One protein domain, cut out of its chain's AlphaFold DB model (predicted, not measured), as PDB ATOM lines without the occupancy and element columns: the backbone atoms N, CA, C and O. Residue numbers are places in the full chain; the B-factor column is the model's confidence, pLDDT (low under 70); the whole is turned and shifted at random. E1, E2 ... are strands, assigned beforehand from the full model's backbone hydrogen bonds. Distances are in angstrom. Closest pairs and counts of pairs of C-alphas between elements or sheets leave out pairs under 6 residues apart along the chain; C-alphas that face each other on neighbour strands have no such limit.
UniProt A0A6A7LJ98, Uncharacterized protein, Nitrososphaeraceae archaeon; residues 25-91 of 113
ATOM      1  N   LYS A  25     174.422  70.761 218.337       37.78
ATOM      2  CA  LYS A  25     174.767  70.473 216.949       37.78
ATOM      3  C   LYS A  25     173.888  71.374 216.092       37.78
ATOM      4  O   LYS A  25     172.854  70.930 215.606       37.78
ATOM      5  N   ALA A  26     174.275  72.642 215.971       42.34
ATOM      6  CA  ALA A  26     173.746  73.492 214.919       42.34
ATOM      7  C   ALA A  26     174.009  72.788 213.581       42.34
ATOM      8  O   ALA A  26     175.127  72.332 213.318       42.34
ATOM      9  N   GLN A  27     172.955  72.596 212.793       40.34
ATOM     10  CA  GLN A  27     173.095  72.105 211.434       40.34
ATOM     11  C   GLN A  27     173.799  73.205 210.641       40.34
ATOM     12  O   GLN A  27     173.338  74.342 210.621       40.34
ATOM     13  N   ILE A  28     174.961  72.879 210.077       47.62
ATOM     14  CA  ILE A  28     175.722  73.810 209.245       47.62
ATOM     15  C   ILE A  28     174.881  74.045 207.989       47.62
ATOM     16  O   ILE A  28     174.652  73.099 207.233       47.62
ATOM     17  N   VAL A  29     174.392  75.275 207.819       54.50
ATOM     18  CA  VAL A  29     173.779  75.741 206.567       54.50
ATOM     19  C   VAL A  29     174.866  75.731 205.493       54.50
ATOM     20  O   VAL A  29     176.024  76.052 205.767       54.50
ATOM     21  N   GLU A  30     174.515  75.274 204.295       55.78
ATOM     22  CA  GLU A  30     175.456  75.067 203.198       55.78
ATOM     23  C   GLU A  30     176.028  76.420 202.738       55.78
ATOM     24  O   GLU A  30     175.313  77.272 202.216       55.78
ATOM     25  N   ILE A  31     177.322  76.646 202.975       56.09
ATOM     26  CA  ILE A  31     178.021  77.835 202.478       56.09
ATOM     27  C   ILE A  31     178.430  77.527 201.040       56.09
ATOM     28  O   ILE A  31     179.346  76.735 200.807       56.09
ATOM     29  N   GLU A  32     177.741  78.126 200.074       52.31
ATOM     30  CA  GLU A  32     178.124  78.011 198.669       52.31
ATOM     31  C   GLU A  32     179.200  79.054 198.328       52.31
ATOM     32  O   GLU A  32     178.973  80.258 198.426       52.31
ATOM     33  N   GLU A  33     180.383  78.608 197.888       51.69
ATOM     34  CA  GLU A  33     181.331  79.512 197.227       51.69
ATOM     35  C   GLU A  33     180.656  80.118 195.982       51.69
ATOM     36  O   GLU A  33     180.007  79.386 195.224       51.69
ATOM     37  N   PRO A  34     180.791  81.433 195.726       51.59
ATOM     38  CA  PRO A  34     180.073  82.070 194.634       51.59
ATOM     39  C   PRO A  34     180.429  81.423 193.292       51.59
ATOM     40  O   PRO A  34     181.595  81.347 192.889       51.59
ATOM     41  N   ALA A  35     179.398  81.001 192.559       49.22
ATOM     42  CA  ALA A  35     179.514  80.511 191.195       49.22
ATOM     43  C   ALA A  35     179.869  81.662 190.231       49.22
ATOM     44  O   ALA A  35     179.035  82.155 189.476       49.22
ATOM     45  N   GLY A  36     181.141  82.065 190.228       44.34
ATOM     46  CA  GLY A  36     181.757  82.851 189.164       44.34
ATOM     47  C   GLY A  36     182.077  84.310 189.499       44.34
ATOM     48  O   GLY A  36     181.195  85.125 189.715       44.34
ATOM     49  N   ASN A  37     183.376  84.620 189.426       52.84
ATOM     50  CA  ASN A  37     184.042  85.868 189.012       52.84
ATOM     51  C   ASN A  37     183.348  87.236 189.233       52.84
ATOM     52  O   ASN A  37     183.488  88.135 188.399       52.84
ATOM     53  N   LEU A  38     182.653  87.429 190.350       49.94
ATOM     54  CA  LEU A  38     182.308  88.742 190.884       49.94
ATOM     55  C   LEU A  38     183.186  88.937 192.119       49.94
ATOM     56  O   LEU A  38     182.934  88.306 193.133       49.94
ATOM     57  N   THR A  39     184.274  89.701 191.960       50.25
ATOM     58  CA  THR A  39     185.189  90.185 193.020       50.25
ATOM     59  C   THR A  39     185.251  89.310 194.277       50.25
ATOM     60  O   THR A  39     184.515  89.555 195.220       50.25
ATOM     61  N   GLU A  40     186.137  88.308 194.233       57.00
ATOM     62  CA  GLU A  40     186.667  87.477 195.331       57.00
ATOM     63  C   GLU A  40     186.126  87.794 196.739       57.00
ATOM     64  O   GLU A  40     186.786  88.481 197.512       57.00
ATOM     65  N   GLY A  41     184.946  87.274 197.078       59.81
ATOM     66  CA  GLY A  41     184.446  87.293 198.449       59.81
ATOM     67  C   GLY A  41     183.575  86.076 198.734       59.81
ATOM     68  O   GLY A  41     182.877  85.596 197.840       59.81
ATOM     69  N   THR A  42     183.654  85.520 199.940       69.69
ATOM     70  CA  THR A  42     182.820  84.372 200.329       69.69
ATOM     71  C   THR A  42     181.408  84.864 200.637       69.69
ATOM     72  O   THR A  42     181.243  85.826 201.383       69.69
ATOM     73  N   VAL A  43     180.391  84.208 200.072       71.31
ATOM     74  CA  VAL A  43     178.983  84.595 200.237       71.31
ATOM     75  C   VAL A  43     178.241  83.497 200.993       71.31
ATOM     76  O   VAL A  43     178.349  82.328 200.638       71.31
ATOM     77  N   ALA A  44     177.478  83.857 202.023       74.88
ATOM     78  CA  ALA A  44     176.559  82.938 202.692       74.88
ATOM     79  C   ALA A  44     175.132  83.163 202.181       74.88
ATOM     80  O   ALA A  44     174.646  84.290 202.194       74.88
ATOM     81  N   ASN A  45     174.451  82.097 201.757       78.94
ATOM     82  CA  ASN A  45     173.029  82.139 201.420       78.94
ATOM     83  C   ASN A  45     172.231  81.470 202.546       78.94
ATOM     84  O   ASN A  45     172.580  80.374 202.982       78.94
ATOM     85  N   ILE A  46     171.177  82.129 203.022       79.00
ATOM     86  CA  ILE A  46     170.347  81.661 204.138       79.00
ATOM     87  C   ILE A  46     168.888  81.682 203.700       79.00
ATOM     88  O   ILE A  46     168.368  82.747 203.380       79.00
ATOM     89  N   ASP A  47     168.227  80.527 203.726       83.25
ATOM     90  CA  ASP A  47     166.781  80.414 203.526       83.25
ATOM     91  C   ASP A  47     166.068  80.437 204.885       83.25
ATOM     92  O   ASP A  47     166.285  79.577 205.740       83.25
ATOM     93  N   LEU A  48     165.229  81.448 205.105       81.81
ATOM     94  CA  LEU A  48     164.493  81.620 206.358       81.81
ATOM     95  C   LEU A  48     163.206  80.793 206.434       81.81
ATOM     96  O   LEU A  48     162.588  80.739 207.499       81.81
ATOM     97  N   GLU A  49     162.793  80.171 205.330       83.50
ATOM     98  CA  GLU A  49     161.643  79.269 205.273       83.50
ATOM     99  C   GLU A  49     162.028  77.813 205.584       83.50
ATOM    100  O   GLU A  49     161.145  76.956 205.714       83.50
ATOM    101  N   GLU A  50     163.326  77.524 205.749       78.38
ATOM    102  CA  GLU A  50     163.794  76.191 206.108       78.38
ATOM    103  C   GLU A  50     163.208  75.766 207.473       78.38
ATOM    104  O   GLU A  50     163.264  76.519 208.455       78.38
ATOM    105  N   PRO A  51     162.618  74.557 207.576       81.69
ATOM    106  CA  PRO A  51     162.058  74.087 208.831       81.69
ATOM    107  C   PRO A  51     163.143  73.957 209.900       81.69
ATOM    108  O   PRO A  51     164.171  73.312 209.694       81.69
ATOM    109  N   LEU A  52     162.865  74.505 211.084       83.25
ATOM    110  CA  LEU A  52     163.785  74.407 212.207       83.25
ATOM    111  C   LEU A  52     164.001  72.945 212.636       83.25
ATOM    112  O   LEU A  52     163.067  72.130 212.621       83.25
ATOM    113  N   PRO A  53     165.220  72.600 213.079       81.19
ATOM    114  CA  PRO A  53     165.493  71.303 213.678       81.19
ATOM    115  C   PRO A  53     164.689  71.119 214.984       81.19
ATOM    116  O   PRO A  53     164.163  72.083 215.536       81.19
ATOM    117  N   PRO A  54     164.597  69.898 215.548       80.50
ATOM    118  CA  PRO A  54     163.778  69.628 216.740       80.50
ATOM    119  C   PRO A  54     164.144  70.438 217.994       80.50
ATOM    120  O   PRO A  54     163.349  70.512 218.926       80.50
ATOM    121  N   ASN A  55     165.351  71.007 218.043       75.50
ATOM    122  CA  ASN A  55     165.815  71.924 219.086       75.50
ATOM    123  C   ASN A  55     165.422  73.391 218.822       75.50
ATOM    124  O   ASN A  55     165.904  74.263 219.538       75.50
ATOM    125  N   GLY A  56     164.636  73.667 217.778       83.44
ATOM    126  CA  GLY A  56     164.064  74.982 217.498       83.44
ATOM    127  C   GLY A  56     165.080  76.060 217.135       83.44
ATOM    128  O   GLY A  56     164.743  77.234 217.133       83.44
ATOM    129  N   THR A  57     166.344  75.708 216.876       85.00
ATOM    130  CA  THR A  57     167.413  76.698 216.694       85.00
ATOM    131  C   THR A  57     168.453  76.243 215.677       85.00
ATOM    132  O   THR A  57     169.016  75.149 215.794       85.00
ATOM    133  N   ILE A  58     168.748  77.129 214.730       83.56
ATOM    134  CA  ILE A  58     169.846  77.057 213.765       83.56
ATOM    135  C   ILE A  58     170.852  78.152 214.124       83.56
ATOM    136  O   ILE A  58     170.463  79.272 214.451       83.56
ATOM    137  N   ILE A  59     172.142  77.826 214.078       83.12
ATOM    138  CA  ILE A  59     173.232  78.777 214.311       83.12
ATOM    139  C   ILE A  59     174.207  78.651 213.149       83.12
ATOM    140  O   ILE A  59     174.666  77.551 212.841       83.12
ATOM    141  N   LEU A  60     174.530  79.779 212.538       80.75
ATOM    142  CA  LEU A  60     175.464  79.897 211.438       80.75
ATOM    143  C   LEU A  60     176.624  80.796 211.857       80.75
ATOM    144  O   LEU A  60     176.419  81.943 212.247       80.75
ATOM    145  N   ASP A  61     177.832  80.254 211.766       82.69
ATOM    146  CA  ASP A  61     179.069  81.018 211.880       82.69
ATOM    147  C   ASP A  61     179.376  81.643 210.515       82.69
ATOM    148  O   ASP A  61     179.500  80.932 209.515       82.69
ATOM    149  N   ILE A  62     179.456  82.970 210.485       82.19
ATOM    150  CA  ILE A  62     179.741  83.772 209.290       82.19
ATOM    151  C   ILE A  62     181.143  84.398 209.354       82.19
ATOM    152  O   ILE A  62     181.430  85.370 208.657       82.19
ATOM    153  N   THR A  63     182.040  83.855 210.180       81.81
ATOM    154  CA  THR A  63     183.420  84.339 210.273       81.81
ATOM    155  C   THR A  63     184.118  84.247 208.916       81.81
ATOM    156  O   THR A  63     184.298  83.162 208.364       81.81
ATOM    157  N   GLY A  64     184.575  85.390 208.403       77.56
ATOM    158  CA  GLY A  64     185.267  85.463 207.113       77.56
ATOM    159  C   GLY A  64     184.345  85.373 205.896       77.56
ATOM    160  O   GLY A  64     184.843  85.184 204.791       77.56
ATOM    161  N   ILE A  65     183.030  85.499 206.095       78.44
ATOM    162  CA  ILE A  65     182.061  85.731 205.025       78.44
ATOM    163  C   ILE A  65     182.033  87.232 204.721       78.44
ATOM    164  O   ILE A  65     181.923  88.051 205.633       78.44
ATOM    165  N   ASP A  66     182.132  87.584 203.443       81.06
ATOM    166  CA  ASP A  66     182.146  88.974 202.984       81.06
ATOM    167  C   ASP A  66     180.733  89.514 202.732       81.06
ATOM    168  O   ASP A  66     180.487  90.705 202.926       81.06
ATOM    169  N   ASP A  67     179.802  88.648 202.314       79.19
ATOM    170  CA  ASP A  67     178.413  89.018 202.029       79.19
ATOM    171  C   ASP A  67     177.414  87.925 202.443       79.19
ATOM    172  O   ASP A  67     177.714  86.730 202.397       79.19
ATOM    173  N   ILE A  68     176.210  88.328 202.847       80.50
ATOM    174  CA  ILE A  68     175.152  87.425 203.315       80.50
ATOM    175  C   ILE A  68     173.870  87.736 202.551       80.50
ATOM    176  O   ILE A  68     173.248  88.780 202.746       80.50
ATOM    177  N   ASN A  69     173.429  86.782 201.741       82.25
ATOM    178  CA  ASN A  69     172.119  86.820 201.116       82.25
ATOM    179  C   ASN A  69     171.119  86.066 201.979       82.25
ATOM    180  O   ASN A  69     171.334  84.917 202.366       82.25
ATOM    181  N   VAL A  70     169.993  86.714 202.234       81.94
ATOM    182  CA  VAL A  70     168.898  86.145 203.007       81.94
ATOM    183  C   VAL A  70     167.686  86.053 202.095       81.94
ATOM    184  O   VAL A  70     167.245  87.073 201.562       81.94
ATOM    185  N   ASP A  71     167.180  84.840 201.900       83.81
ATOM    186  CA  ASP A  71     165.975  84.573 201.125       83.81
ATOM    187  C   ASP A  71     164.783  84.307 202.053       83.81
ATOM    188  O   ASP A  71     164.909  83.737 203.141       83.81
ATOM    189  N   GLY A  72     163.614  84.752 201.608       81.31
ATOM    190  CA  GLY A  72     162.362  84.591 202.334       81.31
ATOM    191  C   GLY A  72     162.180  85.517 203.540       81.31
ATOM    192  O   GLY A  72     162.914  86.477 203.788       81.31
ATOM    193  N   VAL A  73     161.108  85.243 204.280       83.06
ATOM    194  CA  VAL A  73     160.733  85.949 205.509       83.06
ATOM    195  C   VAL A  73     160.545  84.895 206.595       83.06
ATOM    196  O   VAL A  73     159.865  83.902 206.326       83.06
ATOM    197  N   PRO A  74     161.078  85.086 207.820       81.88
ATOM    198  CA  PRO A  74     160.914  84.094 208.869       81.88
ATOM    199  C   PRO A  74     159.426  83.816 209.126       81.88
ATOM    200  O   PRO A  74     158.632  84.763 209.229       81.88
ATOM    201  N   PRO A  75     159.032  82.542 209.283       84.38
ATOM    202  CA  PRO A  75     157.702  82.180 209.741       84.38
ATOM    203  C   PRO A  75     157.323  82.868 211.060       84.38
ATOM    204  O   PRO A  75     158.164  83.230 211.885       84.38
ATOM    205  N   LEU A  76     156.017  83.027 211.293       84.88
ATOM    206  CA  LEU A  76     155.518  83.635 212.528       84.88
ATOM    207  C   LEU A  76     156.006  82.868 213.763       84.88
ATOM    208  O   LEU A  76     155.862  81.650 213.841       84.88
ATOM    209  N   GLY A  77     156.506  83.610 214.751       83.88
ATOM    210  CA  GLY A  77     157.060  83.042 215.981       83.88
ATOM    211  C   GLY A  77     158.552  82.723 215.903       83.88
ATOM    212  O   GLY A  77     159.116  82.337 216.919       83.88
ATOM    213  N   MET A  78     159.196  82.930 214.751       85.12
ATOM    214  CA  MET A  78     160.644  82.809 214.615       85.12
ATOM    215  C   MET A  78     161.344  84.158 214.761       85.12
ATOM    216  O   MET A  78     160.848  85.202 214.336       85.12
ATOM    217  N   THR A  79     162.529  84.116 215.355       85.06
ATOM    218  CA  THR A  79     163.429  85.241 215.560       85.06
ATOM    219  C   THR A  79     164.737  84.964 214.841       85.06
ATOM    220  O   THR A  79     165.408  83.970 215.113       85.06
ATOM    221  N   LEU A  80     165.113  85.876 213.949       85.69
ATOM    222  CA  LEU A  80     166.454  85.950 213.389       85.69
ATOM    223  C   LEU A  80     167.275  86.931 214.231       85.69
ATOM    224  O   LEU A  80     166.914  88.100 214.366       85.69
ATOM    225  N   LEU A  81     168.378  86.456 214.791       84.25
ATOM    226  CA  LEU A  81     169.330  87.234 215.563       84.25
ATOM    227  C   LEU A  81     170.666  87.253 214.826       84.25
ATOM    228  O   LEU A  81     171.270  86.209 214.606       84.25
ATOM    229  N   VAL A  82     171.147  88.445 214.494       84.50
ATOM    230  CA  VAL A  82     172.497  88.642 213.957       84.50
ATOM    231  C   VAL A  82     173.336  89.272 215.059       84.50
ATOM    232  O   VAL A  82     173.031  90.367 215.535       84.50
ATOM    233  N   GLN A  83     174.366  88.559 215.507       82.50
ATOM    234  CA  GLN A  83     175.243  89.003 216.579       82.50
ATOM    235  C   GLN A  83     176.695  88.677 216.240       82.50
ATOM    236  O   GLN A  83     177.101  87.518 216.264       82.50
ATOM    237  N   ASN A  84     177.494  89.724 216.011       86.56
ATOM    238  CA  ASN A  84     178.885  89.603 215.567       86.56
ATOM    239  C   ASN A  84     178.970  88.704 214.319       86.56
ATOM    240  O   ASN A  84     178.188  88.886 213.390       86.56
ATOM    241  N   ASP A  85     179.855  87.708 214.341       86.62
ATOM    242  CA  ASP A  85     180.059  86.743 213.262       86.62
ATOM    243  C   ASP A  85     179.119  85.530 213.379       86.62
ATOM    244  O   ASP A  85     179.454  84.413 212.991       86.62
ATOM    245  N   THR A  86     177.941  85.699 213.979       83.75
ATOM    246  CA  THR A  86     176.988  84.603 214.168       83.75
ATOM    247  C   THR A  86     175.569  85.034 213.844       83.75
ATOM    248  O   THR A  86     175.064  86.041 214.345       83.75
ATOM    249  N   ILE A  87     174.897  84.218 213.040       86.69
ATOM    250  CA  ILE A  87     173.475  84.334 212.743       86.69
ATOM    251  C   ILE A  87     172.753  83.189 213.437       86.69
ATOM    252  O   ILE A  87     173.128  82.031 213.305       86.69
ATOM    253  N   THR A  88     171.717  83.505 214.200       85.44
ATOM    254  CA  THR A  88     170.883  82.530 214.902       85.44
ATOM    255  C   THR A  88     169.445  82.678 214.443       85.44
ATOM    256  O   THR A  88     168.889  83.768 214.518       85.44
ATOM    257  N   LEU A  89     168.830  81.589 214.000       87.44
ATOM    258  CA  LEU A  89     167.411  81.531 213.675       87.44
ATOM    259  C   LEU A  89     166.736  80.595 214.674       87.44
ATOM    260  O   LEU A  89     167.123  79.432 214.781       87.44
ATOM    261  N   THR A  90     165.774  81.101 215.441       87.06
ATOM    262  CA  THR A  90     165.178  80.357 216.561       87.06
ATOM    263  C   THR A  90     163.681  80.602 216.701       87.06
ATOM    264  O   THR A  90     163.213  81.688 216.381       87.06
ATOM    265  N   ASP A  91     162.921  79.622 217.186       89.25
ATOM    266  CA  ASP A  91     161.530  79.798 217.636       89.25
ATOM    267  C   ASP A  91     161.421  80.153 219.132       89.25
ATOM    268  O   ASP A  91     160.323  80.320 219.673       89.25
TER     269      ASP A  91
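What this domain is: This is residues 25 to 91 of the 113 residues of an uncharacterized protein of Nitrososphaeraceae archaeon (UniProt A0A6A7LJ98). With little regular structure, this is a small layered body: a three-strand sheet partly face to face with a two-strand pair, and a loose first stretch, residues 25 to 42, reaching out to Asn 37. The printed 67 residues include five named strands, E1 to E5, and no named helix. It is all strand: E2 - E5 - E4 antiparallel, E1 and E3 parallel; compact, radius of gyration of the C-alphas 12.4 A, spans 38 by 21 by 18 A.

Where its parts are: After residue 42, find C-alpha 43 at (178.983, 84.595, 200.237), where E1, residues 43 to 47, begins its 13.3 A. Then come E2, 57 to 61, 13.3 A; E3, 67 to 71, 13.2 A; E4, 79 to 83, 12.4 A; and E5, 86 to 90, 12.8 A, ending at (165.178, 80.357, 216.561).

How they stand to each other: Look at inner strand E5: N 87 and O 60 of E2 are 2.8 A apart. In the hairpin E4 and E5, N 81 and O 88 are 2.7 A apart. Between E1 and E3, N 44 and O 67 are 2.9 A apart. E1 and E3 are each apart from E2, E4 and E5.

The domain as a whole: The farthest C-alphas, Asn 37 and Gly 77, are 38.3 A apart. The printed part has no cut and no long link; residues 25 to 42 are under pLDDT 70.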